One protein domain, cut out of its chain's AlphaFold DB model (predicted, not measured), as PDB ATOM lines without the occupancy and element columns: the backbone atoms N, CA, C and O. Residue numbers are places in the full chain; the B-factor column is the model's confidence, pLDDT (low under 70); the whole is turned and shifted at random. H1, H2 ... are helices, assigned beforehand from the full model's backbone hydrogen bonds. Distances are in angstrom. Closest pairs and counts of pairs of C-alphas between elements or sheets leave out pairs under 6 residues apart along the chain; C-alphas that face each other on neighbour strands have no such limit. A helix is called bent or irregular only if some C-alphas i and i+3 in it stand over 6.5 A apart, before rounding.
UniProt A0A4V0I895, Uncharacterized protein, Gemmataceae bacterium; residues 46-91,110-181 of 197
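Overview. This is residues 46 to 91 and 110 to 181 of the 197 residues of an uncharacterized protein of Gemmataceae bacterium (UniProt A0A4V0I895). A small up-and-down bundle, H2, H3 and H4, each running against the one before, has the long free helix H1 alongside across a gap; residues 167 to 181 of H4 stick out. The printed part has 118 residues, with four named helices in the order H1, H2, H3, H4 and no named strand; its class is all helix, and it is only just extended, close to loose, with a radius of gyration of the C-alphas of 20.4 A and spans of 67 by 33 by 16 A.

Arrangement. H1, residues 46 to 90, is apart from H2, 110 to 131, H3, 135 to 148, and H4, 150 to 181. H2 and H3 touch as a hairpin at a shallow tilt of 16 degrees; their closest C-alphas, Gly 125 and Ala 138, are 4.1 A apart. H3 and H4 form another, at 23 degrees; H4 touches H3 with residues 152 to 163 alone, closest C-alphas Ala 146 and Tyr 152, 4.9 A. Every O i to N i+4 pair is within hydrogen-bond range in H1, H2 and H3, and 26 of 28 in H4.

Along the chain. H1 runs 64.8 A from C-alpha 46 at (0.084, -17.354, 51.205). H2 spans 31.5 A, H3 20.1 A. H4, irregular with C-alphas 151 and 154 7.0 A apart, spans 47.3 A to C-alpha 181 at (-4.610, -3.644, 29.991).

Size, cuts and confidence. Residues 92 to 109 are not printed; C-alphas 91 and 110 are 19.0 A apart. In 31 residues pLDDT is under 70, among them 79 to 91.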
ATOM      1  N   GLY A  46       0.659 -18.036  50.044       89.75
ATOM      2  CA  GLY A  46       0.084 -17.354  51.205       89.75
ATOM      3  C   GLY A  46       1.124 -16.573  52.011       89.75
ATOM      4  O   GLY A  46       0.869 -15.433  52.394       89.75
ATOM      5  N   LEU A  47       2.317 -17.145  52.211       93.19
ATOM      6  CA  LEU A  47       3.410 -16.471  52.911       93.19
ATOM      7  C   LEU A  47       3.900 -15.233  52.146       93.19
ATOM      8  O   LEU A  47       4.100 -14.187  52.756       93.19
ATOM      9  N   LEU A  48       4.043 -15.327  50.819       92.31
ATOM     10  CA  LEU A  48       4.447 -14.195  49.975       92.31
ATOM     11  C   LEU A  48       3.401 -13.073  49.956       92.31
ATOM     12  O   LEU A  48       3.751 -11.896  50.012       92.31
ATOM     13  N   LEU A  49       2.113 -13.422  49.911       93.06
ATOM     14  CA  LEU A  49       1.041 -12.430  49.972       93.06
ATOM     15  C   LEU A  49       1.031 -11.716  51.331       93.06
ATOM     16  O   LEU A  49       0.866 -10.501  51.402       93.06
ATOM     17  N   PHE A  50       1.249 -12.470  52.410       93.19
ATOM     18  CA  PHE A  50       1.297 -11.934  53.765       93.19
ATOM     19  C   PHE A  50       2.483 -10.984  53.977       93.19
ATOM     20  O   PHE A  50       2.306  -9.906  54.543       93.19
ATOM     21  N   THR A  51       3.680 -11.330  53.490       91.50
ATOM     22  CA  THR A  51       4.852 -10.446  53.604       91.50
ATOM     23  C   THR A  51       4.685  -9.173  52.779       91.50
ATOM     24  O   THR A  51       5.013  -8.096  53.273       91.50
ATOM     25  N   ALA A  52       4.109  -9.261  51.575       89.62
ATOM     26  CA  ALA A  52       3.785  -8.088  50.764       89.62
ATOM     27  C   ALA A  52       2.764  -7.171  51.462       89.62
ATOM     28  O   ALA A  52       2.939  -5.949  51.500       89.62
ATOM     29  N   LEU A  53       1.728  -7.749  52.081       93.44
ATOM     30  CA  LEU A  53       0.725  -6.993  52.834       93.44
ATOM     31  C   LEU A  53       1.349  -6.278  54.043       93.44
ATOM     32  O   LEU A  53       1.089  -5.096  54.266       93.44
ATOM     33  N   MET A  54       2.215  -6.969  54.790       92.50
ATOM     34  CA  MET A  54       2.919  -6.388  55.936       92.50
ATOM     35  C   MET A  54       3.889  -5.283  55.519       92.50
ATOM     36  O   MET A  54       3.902  -4.229  56.148       92.50
ATOM     37  N   ALA A  55       4.645  -5.469  54.434       88.50
ATOM     38  CA  ALA A  55       5.516  -4.426  53.896       88.50
ATOM     39  C   ALA A  55       4.713  -3.169  53.522       88.50
ATOM     40  O   ALA A  55       5.094  -2.059  53.887       88.50
ATOM     41  N   THR A  56       3.555  -3.347  52.880       89.12
ATOM     42  CA  THR A  56       2.660  -2.242  52.503       89.12
ATOM     43  C   THR A  56       2.095  -1.524  53.733       89.12
ATOM     44  O   THR A  56       2.030  -0.297  53.759       89.12
ATOM     45  N   LEU A  57       1.719  -2.263  54.783       86.62
ATOM     46  CA  LEU A  57       1.251  -1.681  56.045       86.62
ATOM     47  C   LEU A  57       2.352  -0.903  56.775       86.62
ATOM     48  O   LEU A  57       2.074   0.170  57.306       86.62
ATOM     49  N   VAL A  58       3.589  -1.405  56.776       88.56
ATOM     50  CA  VAL A  58       4.745  -0.719  57.376       88.56
ATOM     51  C   VAL A  58       5.077   0.564  56.613       88.56
ATOM     52  O   VAL A  58       5.233   1.610  57.235       88.56
ATOM     53  N   LEU A  59       5.099   0.516  55.278       75.31
ATOM     54  CA  LEU A  59       5.286   1.696  54.426       75.31
ATOM     55  C   LEU A  59       4.185   2.738  54.658       75.31
ATOM     56  O   LEU A  59       4.474   3.916  54.843       75.31
ATOM     57  N   ARG A  60       2.921   2.305  54.732       83.88
ATOM     58  CA  ARG A  60       1.788   3.198  55.012       83.88
ATOM     59  C   ARG A  60       1.867   3.810  56.409       83.88
ATOM     60  O   ARG A  60       1.490   4.963  56.587       83.88
ATOM     61  N   ARG A  61       2.351   3.054  57.400       84.81
ATOM     62  CA  ARG A  61       2.546   3.552  58.765       84.81
ATOM     63  C   ARG A  61       3.631   4.624  58.811       84.81
ATOM     64  O   ARG A  61       3.376   5.684  59.363       84.81
ATOM     65  N   ALA A  62       4.772   4.370  58.173       72.81
ATOM     66  CA  ALA A  62       5.861   5.337  58.078       72.81
ATOM     67  C   ALA A  62       5.415   6.636  57.387       72.81
ATOM     68  O   ALA A  62       5.745   7.716  57.864       72.81
ATOM     69  N   ASN A  63       4.599   6.538  56.330       79.06
ATOM     70  CA  ASN A  63       4.069   7.718  55.642       79.06
ATOM     71  C   ASN A  63       3.154   8.560  56.551       79.06
ATOM     72  O   ASN A  63       3.274   9.778  56.581       79.06
ATOM     73  N   MET A  64       2.290   7.922  57.355       68.50
ATOM     74  CA  MET A  64       1.441   8.656  58.308       68.50
ATOM     75  C   MET A  64       2.226   9.268  59.475       68.50
ATOM     76  O   MET A  64       1.814  10.286  60.028       68.50
ATOM     77  N   ASP A  65       3.327   8.639  59.885       72.44
ATOM     78  CA  ASP A  65       4.198   9.194  60.924       72.44
ATOM     79  C   ASP A  65       4.971  10.415  60.389       72.44
ATOM     80  O   ASP A  65       5.203  11.364  61.137       72.44
ATOM     81  N   GLN A  66       5.288  10.438  59.090       61.88
ATOM     82  CA  GLN A  66       5.877  11.598  58.425       61.88
ATOM     83  C   GLN A  66       4.875  12.757  58.295       61.88
ATOM     84  O   GLN A  66       5.201  13.876  58.678       61.88
ATOM     85  N   GLU A  67       3.634  12.485  57.873       69.12
ATOM     86  CA  GLU A  67       2.560  13.493  57.812       69.12
ATOM     87  C   GLU A  67       2.277  14.115  59.193       69.12
ATOM     88  O   GLU A  67       2.142  15.332  59.318       69.12
ATOM     89  N   ARG A  68       2.267  13.305  60.263       70.06
ATOM     90  CA  ARG A  68       2.145  13.821  61.639       70.06
ATOM     91  C   ARG A  68       3.334  14.673  62.063       70.06
ATOM     92  O   ARG A  68       3.139  15.689  62.724       70.06
ATOM     93  N   ALA A  69       4.551  14.266  61.711       60.81
ATOM     94  CA  ALA A  69       5.747  15.036  62.032       60.81
ATOM     95  C   ALA A  69       5.759  16.392  61.305       60.81
ATOM     96  O   ALA A  69       6.213  17.389  61.868       60.81
ATOM     97  N   GLU A  70       5.234  16.446  60.081       61.41
ATOM     98  CA  GLU A  70       5.088  17.679  59.305       61.41
ATOM     99  C   GLU A  70       4.011  18.602  59.901       61.41
ATOM    100  O   GLU A  70       4.270  19.793  60.078       61.41
ATOM    101  N   GLU A  71       2.863  18.062  60.323       67.50
ATOM    102  CA  GLU A  71       1.806  18.827  61.002       67.50
ATOM    103  C   GLU A  71       2.282  19.387  62.360       67.50
ATOM    104  O   GLU A  71       2.036  20.551  62.692       67.50
ATOM    105  N   GLU A  72       3.044  18.603  63.130       64.88
ATOM    106  CA  GLU A  72       3.673  19.061  64.376       64.88
ATOM    107  C   GLU A  72       4.743  20.138  64.128       64.88
ATOM    108  O   GLU A  72       4.856  21.094  64.905       64.88
ATOM    109  N   ALA A  73       5.509  20.032  63.039       58.94
ATOM    110  CA  ALA A  73       6.503  21.028  62.658       58.94
ATOM    111  C   ALA A  73       5.853  22.349  62.212       58.94
ATOM    112  O   ALA A  73       6.306  23.420  62.630       58.94
ATOM    113  N   GLU A  74       4.773  22.297  61.427       63.84
ATOM    114  CA  GLU A  74       3.999  23.488  61.053       63.84
ATOM    115  C   GLU A  74       3.340  24.134  62.281       63.84
ATOM    116  O   GLU A  74       3.453  25.351  62.467       63.84
ATOM    117  N   ALA A  75       2.761  23.343  63.190       68.31
ATOM    118  CA  ALA A  75       2.203  23.849  64.444       68.31
ATOM    119  C   ALA A  75       3.270  24.498  65.348       68.31
ATOM    120  O   ALA A  75       3.018  25.527  65.985       68.31
ATOM    121  N   ALA A  76       4.484  23.941  65.393       65.69
ATOM    122  CA  ALA A  76       5.602  24.510  66.144       65.69
ATOM    123  C   ALA A  76       6.119  25.823  65.528       65.69
ATOM    124  O   ALA A  76       6.496  26.745  66.264       65.69
ATOM    125  N   LEU A  77       6.125  25.933  64.196       60.38
ATOM    126  CA  LEU A  77       6.490  27.158  63.483       60.38
ATOM    127  C   LEU A  77       5.446  28.262  63.685       60.38
ATOM    128  O   LEU A  77       5.824  29.385  64.023       60.38
ATOM    129  N   ASP A  78       4.157  27.940  63.583       70.94
ATOM    130  CA  ASP A  78       3.068  28.884  63.862       70.94
ATOM    131  C   ASP A  78       3.067  29.300  65.347       70.94
ATOM    132  O   ASP A  78       2.956  30.478  65.691       70.94
ATOM    133  N   GLY A  79       3.339  28.361  66.260       66.44
ATOM    134  CA  GLY A  79       3.554  28.640  67.680       66.44
ATOM    135  C   GLY A  79       4.716  29.606  67.939       66.44
ATOM    136  O   GLY A  79       4.558  30.573  68.691       66.44
ATOM    137  N   ARG A  80       5.869  29.409  67.285       66.50
ATOM    138  CA  ARG A  80       7.018  30.332  67.359       66.50
ATOM    139  C   ARG A  80       6.706  31.699  66.765       66.50
ATOM    140  O   ARG A  80       7.094  32.702  67.361       66.50
ATOM    141  N   ALA A  81       5.994  31.758  65.642       61.66
ATOM    142  CA  ALA A  81       5.564  33.011  65.026       61.66
ATOM    143  C   ALA A  81       4.623  33.788  65.959       61.66
ATOM    144  O   ALA A  81       4.839  34.973  66.222       61.66
ATOM    145  N   ARG A  82       3.643  33.106  66.564       62.56
ATOM    146  CA  ARG A  82       2.745  33.683  67.576       62.56
ATOM    147  C   ARG A  82       3.503  34.139  68.815       62.56
ATOM    148  O   ARG A  82       3.221  35.216  69.330       62.56
ATOM    149  N   GLN A  83       4.483  33.371  69.281       66.31
ATOM    150  CA  GLN A  83       5.283  33.726  70.450       66.31
ATOM    151  C   GLN A  83       6.208  34.921  70.175       66.31
ATOM    152  O   GLN A  83       6.325  35.809  71.019       66.31
ATOM    153  N   ALA A  84       6.814  34.993  68.989       63.59
ATOM    154  CA  ALA A  84       7.596  36.143  68.545       63.59
ATOM    155  C   ALA A  84       6.717  37.399  68.436       63.59
ATOM    156  O   ALA A  84       7.089  38.458  68.942       63.59
ATOM    157  N   ASN A  85       5.511  37.265  67.877       62.12
ATOM    158  CA  ASN A  85       4.551  38.360  67.750       62.12
ATOM    159  C   ASN A  85       3.992  38.803  69.120       62.12
ATOM    160  O   ASN A  85       3.869  39.993  69.407       62.12
ATOM    161  N   ALA A  86       3.745  37.862  70.035       59.84
ATOM    162  CA  ALA A  86       3.356  38.148  71.416       59.84
ATOM    163  C   ALA A  86       4.478  38.848  72.199       59.84
ATOM    164  O   ALA A  86       4.210  39.787  72.945       59.84
ATOM    165  N   LYS A  87       5.739  38.444  72.000       69.25
ATOM    166  CA  LYS A  87       6.912  39.092  72.604       69.25
ATOM    167  C   LYS A  87       7.114  40.508  72.060       69.25
ATOM    168  O   LYS A  87       7.367  41.422  72.841       69.25
ATOM    169  N   ALA A  88       6.913  40.709  70.757       62.34
ATOM    170  CA  ALA A  88       6.905  42.030  70.131       62.34
ATOM    171  C   ALA A  88       5.768  42.918  70.673       62.34
ATOM    172  O   ALA A  88       5.977  44.098  70.947       62.34
ATOM    173  N   ARG A  89       4.577  42.349  70.914       55.62
ATOM    174  CA  ARG A  89       3.459  43.045  71.575       55.62
ATOM    175  C   ARG A  89       3.733  43.371  73.042       55.62
ATOM    176  O   ARG A  89       3.363  44.449  73.484       55.62
ATOM    177  N   ALA A  90       4.374  42.477  73.791       60.25
ATOM    178  CA  ALA A  90       4.718  42.695  75.197       60.25
ATOM    179  C   ALA A  90       5.814  43.759  75.384       60.25
ATOM    180  O   ALA A  90       5.857  44.410  76.425       60.25
ATOM    181  N   ALA A  91       6.664  43.957  74.372       63.12
ATOM    182  CA  ALA A  91       7.649  45.034  74.331       63.12
ATOM    183  C   ALA A  91       7.036  46.416  74.019       63.12
ATOM    184  O   ALA A  91       7.732  47.424  74.138       63.12
ATOM    185  N   ALA A 110       6.797  50.026  56.362       59.94
ATOM    186  CA  ALA A 110       5.761  49.106  55.889       59.94
ATOM    187  C   ALA A 110       6.216  48.320  54.645       59.94
ATOM    188  O   ALA A 110       6.077  47.099  54.594       59.94
ATOM    189  N   GLU A 111       6.826  49.001  53.673       64.56
ATOM    190  CA  GLU A 111       7.374  48.389  52.461       64.56
ATOM    191  C   GLU A 111       8.517  47.413  52.775       64.56
ATOM    192  O   GLU A 111       8.568  46.318  52.217       64.56
ATOM    193  N   ARG A 112       9.402  47.747  53.725       61.78
ATOM    194  CA  ARG A 112      10.484  46.847  54.169       61.78
ATOM    195  C   ARG A 112       9.967  45.567  54.812       61.78
ATOM    196  O   ARG A 112      10.524  44.502  54.546       61.78
ATOM    197  N   LEU A 113       8.936  45.663  55.650       62.62
ATOM    198  CA  LEU A 113       8.315  44.494  56.277       62.62
ATOM    199  C   LEU A 113       7.636  43.608  55.228       62.62
ATOM    200  O   LEU A 113       7.910  42.411  55.182       62.62
ATOM    201  N   MET A 114       6.861  44.201  54.316       60.47
ATOM    202  CA  MET A 114       6.232  43.458  53.216       60.47
ATOM    203  C   MET A 114       7.267  42.792  52.299       60.47
ATOM    204  O   MET A 114       7.107  41.636  51.911       60.47
ATOM    205  N   ALA A 115       8.375  43.476  52.005       66.69
ATOM    206  CA  ALA A 115       9.466  42.919  51.213       66.69
ATOM    207  C   ALA A 115      10.205  41.773  51.931       66.69
ATOM    208  O   ALA A 115      10.652  40.828  51.272       66.69
ATOM    209  N   ALA A 116      10.341  41.835  53.261       77.06
ATOM    210  CA  ALA A 116      10.931  40.763  54.061       77.06
ATOM    211  C   ALA A 116      10.032  39.516  54.083       77.06
ATOM    212  O   ALA A 116      10.532  38.404  53.884       77.06
ATOM    213  N   ASP A 117       8.721  39.705  54.233       81.31
ATOM    214  CA  ASP A 117       7.732  38.623  54.194       81.31
ATOM    215  C   ASP A 117       7.681  37.965  52.806       81.31
ATOM    216  O   ASP A 117       7.747  36.738  52.689       81.31
ATOM    217  N   ALA A 118       7.691  38.766  51.735       81.38
ATOM    218  CA  ALA A 118       7.747  38.265  50.362       81.38
ATOM    219  C   ALA A 118       9.022  37.442  50.095       81.38
ATOM    220  O   ALA A 118       8.974  36.374  49.480       81.38
ATOM    221  N   ALA A 119      10.175  37.898  50.598       83.06
ATOM    222  CA  ALA A 119      11.437  37.171  50.472       83.06
ATOM    223  C   ALA A 119      11.437  35.843  51.251       83.06
ATOM    224  O   ALA A 119      12.011  34.858  50.778       83.06
ATOM    225  N   ALA A 120      10.804  35.798  52.427       82.44
ATOM    226  CA  ALA A 120      10.670  34.579  53.219       82.44
ATOM    227  C   ALA A 120       9.794  33.533  52.508       82.44
ATOM    228  O   ALA A 120      10.217  32.385  52.366       82.44
ATOM    229  N   LEU A 121       8.636  33.946  51.982       86.19
ATOM    230  CA  LEU A 121       7.739  33.092  51.192       86.19
ATOM    231  C   LEU A 121       8.426  32.563  49.926       86.19
ATOM    232  O   LEU A 121       8.325  31.378  49.610       86.19
ATOM    233  N   ASN A 122       9.215  33.407  49.256       86.50
ATOM    234  CA  ASN A 122      10.000  32.987  48.102       86.50
ATOM    235  C   ASN A 122      11.034  31.900  48.447       86.50
ATOM    236  O   ASN A 122      11.168  30.916  47.721       86.50
ATOM    237  N   ARG A 123      11.764  32.054  49.559       86.94
ATOM    238  CA  ARG A 123      12.751  31.053  50.006       86.94
ATOM    239  C   ARG A 123      12.088  29.735  50.390       86.94
ATOM    240  O   ARG A 123      12.612  28.684  50.037       86.94
ATOM    241  N   LEU A 124      10.945  29.795  51.073       86.75
ATOM    242  CA  LEU A 124      10.163  28.609  51.416       86.75
ATOM    243  C   LEU A 124       9.702  27.869  50.156       86.75
ATOM    244  O   LEU A 124       9.873  26.657  50.061       86.75
ATOM    245  N   GLY A 125       9.166  28.598  49.175       88.00
ATOM    246  CA  GLY A 125       8.710  28.013  47.921       88.00
ATOM    247  C   GLY A 125       9.833  27.363  47.113       88.00
ATOM    248  O   GLY A 125       9.672  26.247  46.630       88.00
ATOM    249  N   LEU A 126      11.001  28.009  47.027       87.81
ATOM    250  CA  LEU A 126      12.183  27.420  46.386       87.81
ATOM    251  C   LEU A 126      12.693  26.181  47.131       87.81
ATOM    252  O   LEU A 126      13.011  25.184  46.491       87.81
ATOM    253  N   TYR A 127      12.726  26.212  48.466       86.75
ATOM    254  CA  TYR A 127      13.104  25.047  49.267       86.75
ATOM    255  C   TYR A 127      12.174  23.859  49.002       86.75
ATOM    256  O   TYR A 127      12.657  22.757  48.753       86.75
ATOM    257  N   ARG A 128      10.855  24.086  48.982       88.56
ATOM    258  CA  ARG A 128       9.875  23.030  48.692       88.56
ATOM    259  C   ARG A 128      10.029  22.468  47.277       88.56
ATOM    260  O   ARG A 128      10.009  21.257  47.082       88.56
ATOM    261  N   LEU A 129      10.283  23.347  46.306       86.88
ATOM    262  CA  LEU A 129      10.490  22.960  44.913       86.88
ATOM    263  C   LEU A 129      11.766  22.128  44.701       86.88
ATOM    264  O   LEU A 129      11.782  21.241  43.853       86.88
ATOM    265  N   GLU A 130      12.845  22.445  45.420       83.50
ATOM    266  CA  GLU A 130      14.163  21.831  45.202       83.50
ATOM    267  C   GLU A 130      14.458  20.660  46.149       83.50
ATOM    268  O   GLU A 130      15.237  19.782  45.786       83.50
ATOM    269  N   SER A 131      13.857  20.633  47.343       74.69
ATOM    270  CA  SER A 131      14.245  19.705  48.418       74.69
ATOM    271  C   SER A 131      13.173  18.691  48.808       74.69
ATOM    272  O   SER A 131      13.535  17.623  49.294       74.69
ATOM    273  N   THR A 132      11.880  18.992  48.634       73.00
ATOM    274  CA  THR A 132      10.799  18.141  49.173       73.00
ATOM    275  C   THR A 132       9.869  17.552  48.113       73.00
ATOM    276  O   THR A 132       8.933  16.854  48.478       73.00
ATOM    277  N   ASP A 133      10.100  17.831  46.822       79.25
ATOM    278  CA  ASP A 133       9.214  17.477  45.688       79.25
ATOM    279  C   ASP A 133       7.745  17.943  45.871       79.25
ATOM    280  O   ASP A 133       6.861  17.625  45.074       79.25
ATOM    281  N   ASP A 134       7.492  18.779  46.889       84.62
ATOM    282  CA  ASP A 134       6.205  19.395  47.216       84.62
ATOM    283  C   ASP A 134       5.952  20.556  46.254       84.62
ATOM    284  O   ASP A 134       6.112  21.744  46.560       84.62
ATOM    285  N   THR A 135       5.606  20.187  45.027       88.94
ATOM    286  CA  THR A 135       5.408  21.145  43.944       88.94
ATOM    287  C   THR A 135       4.160  22.004  44.186       88.94
ATOM    288  O   THR A 135       4.133  23.175  43.804       88.94
ATOM    289  N   ASP A 136       3.146  21.471  44.871       88.38
ATOM    290  CA  ASP A 136       1.912  22.193  45.192       88.38
ATOM    291  C   ASP A 136       2.120  23.236  46.293       88.38
ATOM    292  O   ASP A 136       1.732  24.398  46.123       88.38
ATOM    293  N   GLY A 137       2.800  22.874  47.382       81.31
ATOM    294  CA  GLY A 137       3.170  23.817  48.432       81.31
ATOM    295  C   GLY A 137       4.181  24.862  47.958       81.31
ATOM    296  O   GLY A 137       4.098  26.025  48.362       81.31
ATOM    297  N   ALA A 138       5.083  24.502  47.038       86.62
ATOM    298  CA  ALA A 138       5.958  25.464  46.375       86.62
ATOM    299  C   ALA A 138       5.168  26.518  45.582       86.62
ATOM    300  O   ALA A 138       5.430  27.714  45.724       86.62
ATOM    301  N   VAL A 139       4.178  26.098  44.784       90.94
ATOM    302  CA  VAL A 139       3.310  27.015  44.023       90.94
ATOM    303  C   VAL A 139       2.533  27.937  44.962       90.94
ATOM    304  O   VAL A 139       2.514  29.143  44.723       90.94
ATOM    305  N   ALA A 140       1.948  27.412  46.042       88.44
ATOM    306  CA  ALA A 140       1.196  28.220  47.004       88.44
ATOM    307  C   ALA A 140       2.071  29.309  47.657       88.44
ATOM    308  O   ALA A 140       1.708  30.486  47.654       88.44
ATOM    309  N   ALA A 141       3.261  28.943  48.144       80.69
ATOM    310  CA  ALA A 141       4.189  29.892  48.761       80.69
ATOM    311  C   ALA A 141       4.687  30.958  47.766       80.69
ATOM    312  O   ALA A 141       4.758  32.142  48.100       80.69
ATOM    313  N   LEU A 142       4.992  30.562  46.525       87.12
ATOM    314  CA  LEU A 142       5.453  31.482  45.479       87.12
ATOM    315  C   LEU A 142       4.338  32.380  44.945       87.12
ATOM    316  O   LEU A 142       4.609  33.508  44.541       87.12
ATOM    317  N   GLN A 143       3.090  31.918  44.976       92.94
ATOM    318  CA  GLN A 143       1.936  32.732  44.622       92.94
ATOM    319  C   GLN A 143       1.716  33.850  45.647       92.94
ATOM    320  O   GLN A 143       1.499  34.994  45.251       92.94
ATOM    321  N   GLU A 144       1.832  33.558  46.946       84.44
ATOM    322  CA  GLU A 144       1.788  34.591  47.990       84.44
ATOM    323  C   GLU A 144       2.996  35.539  47.908       84.44
ATOM    324  O   GLU A 144       2.832  36.755  48.005       84.44
ATOM    325  N   ALA A 145       4.195  35.021  47.614       86.62
ATOM    326  CA  ALA A 145       5.371  35.860  47.379       86.62
ATOM    327  C   ALA A 145       5.173  36.819  46.193       86.62
ATOM    328  O   ALA A 145       5.498  37.998  46.302       86.62
ATOM    329  N   ALA A 146       4.604  36.337  45.083       90.44
ATOM    330  CA  ALA A 146       4.341  37.133  43.884       90.44
ATOM    331  C   ALA A 146       3.225  38.177  44.075       90.44
ATOM    332  O   ALA A 146       3.258  39.224  43.430       90.44
ATOM    333  N   LYS A 147       2.250  37.914  44.960       87.19
ATOM    334  CA  LYS A 147       1.219  38.894  45.352       87.19
ATOM    335  C   LYS A 147       1.811  40.058  46.142       87.19
ATOM    336  O   LYS A 147       1.387  41.193  45.945       87.19
ATOM    337  N   LEU A 148       2.752  39.769  47.042       85.50
ATOM    338  CA  LEU A 148       3.426  40.786  47.852       85.50
ATOM    339  C   LEU A 148       4.491  41.538  47.051       85.50
ATOM    340  O   LEU A 148       4.676  42.735  47.245       85.50
ATOM    341  N   ASP A 149       5.186  40.840  46.155       81.06
ATOM    342  CA  ASP A 149       6.246  41.414  45.344       81.06
ATOM    343  C   ASP A 149       6.322  40.752  43.954       81.06
ATOM    344  O   ASP A 149       6.773  39.604  43.820       81.06
ATOM    345  N   PRO A 150       5.940  41.483  42.890       86.75
ATOM    346  CA  PRO A 150       5.920  40.964  41.525       86.75
ATOM    347  C   PRO A 150       7.267  40.444  41.007       86.75
ATOM    348  O   PRO A 150       7.289  39.690  40.033       86.75
ATOM    349  N   ARG A 151       8.407  40.781  41.631       90.62
ATOM    350  CA  ARG A 151       9.715  40.260  41.188       90.62
ATOM    351  C   ARG A 151       9.838  38.740  41.323       90.62
ATOM    352  O   ARG A 151      10.685  38.139  40.666       90.62
ATOM    353  N   TYR A 152       9.007  38.112  42.158       88.62
ATOM    354  CA  TYR A 152       9.027  36.664  42.381       88.62
ATOM    355  C   TYR A 152       8.144  35.870  41.406       88.62
ATOM    356  O   TYR A 152       8.139  34.640  41.460       88.62
ATOM    357  N   VAL A 153       7.464  36.532  40.461       90.06
ATOM    358  CA  VAL A 153       6.646  35.870  39.425       90.06
ATOM    359  C   VAL A 153       7.460  34.857  38.611       90.06
ATOM    360  O   VAL A 153       6.965  33.775  38.314       90.06
ATOM    361  N   ALA A 154       8.736  35.136  38.331       90.25
ATOM    362  CA  ALA A 154       9.605  34.195  37.614       90.25
ATOM    363  C   ALA A 154       9.788  32.856  38.360       90.25
ATOM    364  O   ALA A 154       9.901  31.799  37.734       90.25
ATOM    365  N   ASN A 155       9.786  32.882  39.696       88.06
ATOM    366  CA  ASN A 155       9.887  31.668  40.502       88.06
ATOM    367  C   ASN A 155       8.554  30.911  40.526       88.06
ATOM    368  O   ASN A 155       8.562  29.685  40.413       88.06
ATOM    369  N   LEU A 156       7.420  31.620  40.577       93.00
ATOM    370  CA  LEU A 156       6.093  31.016  40.402       93.00
ATOM    371  C   LEU A 156       5.977  30.308  39.042       93.00
ATOM    372  O   LEU A 156       5.569  29.150  38.988       93.00
ATOM    373  N   ASP A 157       6.416  30.952  37.960       93.56
ATOM    374  CA  ASP A 157       6.440  30.353  36.621       93.56
ATOM    375  C   ASP A 157       7.281  29.072  36.577       93.56
ATOM    376  O   ASP A 157       6.891  28.083  35.952       93.56
ATOM    377  N   ARG A 158       8.441  29.068  37.249       91.62
ATOM    378  CA  ARG A 158       9.297  27.877  37.364       91.62
ATOM    379  C   ARG A 158       8.566  26.739  38.081       91.62
ATOM    380  O   ARG A 158       8.599  25.607  37.598       91.62
ATOM    381  N   ALA A 159       7.882  27.029  39.186       91.69
ATOM    382  CA  ALA A 159       7.127  26.031  39.939       91.69
ATOM    383  C   ALA A 159       5.934  25.471  39.141       91.69
ATOM    384  O   ALA A 159       5.725  24.258  39.108       91.69
ATOM    385  N   LEU A 160       5.203  26.321  38.415       93.94
ATOM    386  CA  LEU A 160       4.080  25.897  37.572       93.94
ATOM    387  C   LEU A 160       4.517  24.988  36.416       93.94
ATOM    388  O   LEU A 160       3.847  23.997  36.127       93.94
ATOM    389  N   ARG A 161       5.660  25.277  35.778       91.75
ATOM    390  CA  ARG A 161       6.230  24.386  34.750       91.75
ATOM    391  C   ARG A 161       6.578  23.025  35.333       91.75
ATOM    392  O   ARG A 161       6.237  22.010  34.733       91.75
ATOM    393  N   ARG A 162       7.190  23.000  36.520       89.75
ATOM    394  CA  ARG A 162       7.527  21.744  37.194       89.75
ATOM    395  C   ARG A 162       6.282  20.911  37.489       89.75
ATOM    396  O   ARG A 162       6.269  19.719  37.200       89.75
ATOM    397  N   LYS A 163       5.211  21.555  37.960       89.81
ATOM    398  CA  LYS A 163       3.915  20.901  38.186       89.81
ATOM    399  C   LYS A 163       3.351  20.288  36.904       89.81
ATOM    400  O   LYS A 163       2.895  19.148  36.910       89.81
ATOM    401  N   ALA A 164       3.414  21.022  35.792       91.56
ATOM    402  CA  ALA A 164       2.953  20.529  34.499       91.56
ATOM    403  C   ALA A 164       3.783  19.332  33.998       91.56
ATOM    404  O   ALA A 164       3.217  18.373  33.477       91.56
ATOM    405  N   GLU A 165       5.107  19.349  34.188       91.62
ATOM    406  CA  GLU A 165       5.987  18.226  33.838       91.62
ATOM    407  C   GLU A 165       5.634  16.949  34.608       91.62
ATOM    408  O   GLU A 165       5.606  15.867  34.017       91.62
ATOM    409  N   VAL A 166       5.366  17.064  35.912       88.50
ATOM    410  CA  VAL A 166       4.967  15.926  36.755       88.50
ATOM    411  C   VAL A 166       3.618  15.377  36.291       88.50
ATOM    412  O   VAL A 166       3.518  14.190  35.983       88.50
ATOM    413  N   ALA A 167       2.622  16.246  36.103       89.31
ATOM    414  CA  ALA A 167       1.297  15.840  35.641       89.31
ATOM    415  C   ALA A 167       1.328  15.150  34.263       89.31
ATOM    416  O   ALA A 167       0.631  14.158  34.045       89.31
ATOM    417  N   MET A 168       2.161  15.629  33.330       90.06
ATOM    418  CA  MET A 168       2.318  14.985  32.021       90.06
ATOM    419  C   MET A 168       2.935  13.587  32.125       90.06
ATOM    420  O   MET A 168       2.515  12.683  31.403       90.06
ATOM    421  N   LYS A 169       3.920  13.389  33.009       90.75
ATOM    422  CA  LYS A 169       4.538  12.071  33.223       90.75
ATOM    423  C   LYS A 169       3.546  11.079  33.815       90.75
ATOM    424  O   LYS A 169       3.440   9.966  33.306       90.75
ATOM    425  N   GLU A 170       2.793  11.501  34.826       89.81
ATOM    426  CA  GLU A 170       1.747  10.676  35.431       89.81
ATOM    427  C   GLU A 170       0.667  10.298  34.415       89.81
ATOM    428  O   GLU A 170       0.243   9.145  34.359       89.81
ATOM    429  N   GLN A 171       0.243  11.245  33.573       85.44
ATOM    430  CA  GLN A 171      -0.736  10.964  32.528       85.44
ATOM    431  C   GLN A 171      -0.192   9.970  31.495       85.44
ATOM    432  O   GLN A 171      -0.871   9.000  31.167       85.44
ATOM    433  N   ALA A 172       1.052  10.146  31.041       90.44
ATOM    434  CA  ALA A 172       1.686   9.217  30.107       90.44
ATOM    435  C   ALA A 172       1.826   7.802  30.696       90.44
ATOM    436  O   ALA A 172       1.714   6.810  29.974       90.44
ATOM    437  N   GLU A 173       2.071   7.686  32.001       89.44
ATOM    438  CA  GLU A 173       2.117   6.397  32.687       89.44
ATOM    439  C   GLU A 173       0.730   5.756  32.794       89.44
ATOM    440  O   GLU A 173       0.580   4.574  32.479       89.44
ATOM    441  N   ARG A 174      -0.305   6.535  33.132       90.75
ATOM    442  CA  ARG A 174      -1.702   6.066  33.123       90.75
ATOM    443  C   ARG A 174      -2.118   5.550  31.751       90.75
ATOM    444  O   ARG A 174      -2.693   4.466  31.659       90.75
ATOM    445  N   ASP A 175      -1.779   6.280  30.693       92.06
ATOM    446  CA  ASP A 175      -2.096   5.895  29.318       92.06
ATOM    447  C   ASP A 175      -1.369   4.599  28.924       92.06
ATOM    448  O   ASP A 175      -1.966   3.707  28.320       92.06
ATOM    449  N   ARG A 176      -0.100   4.432  29.330       91.19
ATOM    450  CA  ARG A 176       0.654   3.179  29.125       91.19
ATOM    451  C   ARG A 176       0.024   1.993  29.845       91.19
ATOM    452  O   ARG A 176      -0.105   0.926  29.248       91.19
ATOM    453  N   VAL A 177      -0.361   2.162  31.109       89.56
ATOM    454  CA  VAL A 177      -1.008   1.102  31.898       89.56
ATOM    455  C   VAL A 177      -2.369   0.739  31.299       89.56
ATOM    456  O   VAL A 177      -2.688  -0.442  31.168       89.56
ATOM    457  N   SER A 178      -3.144   1.735  30.862       88.88
ATOM    458  CA  SER A 178      -4.423   1.526  30.175       88.88
ATOM    459  C   SER A 178      -4.248   0.765  28.854       88.88
ATOM    460  O   SER A 178      -4.954  -0.214  28.606       88.88
ATOM    461  N   ALA A 179      -3.253   1.138  28.044       82.31
ATOM    462  CA  ALA A 179      -2.935   0.444  26.800       82.31
ATOM    463  C   ALA A 179      -2.478  -1.008  27.036       82.31
ATOM    464  O   ALA A 179      -2.902  -1.914  26.320       82.31
ATOM    465  N   ALA A 180      -1.664  -1.260  28.067       78.81
ATOM    466  CA  ALA A 180      -1.242  -2.613  28.432       78.81
ATOM    467  C   ALA A 180      -2.427  -3.497  28.867       78.81
ATOM    468  O   ALA A 180      -2.495  -4.668  28.491       78.81
ATOM    469  N   ALA A 181      -3.393  -2.935  29.600       77.56
ATOM    470  CA  ALA A 181      -4.610  -3.644  29.991       77.56
ATOM    471  C   ALA A 181      -5.490  -4.014  28.781       77.56
ATOM    472  O   ALA A 181      -6.077  -5.096  28.761       77.56
TER     473      ALA A 181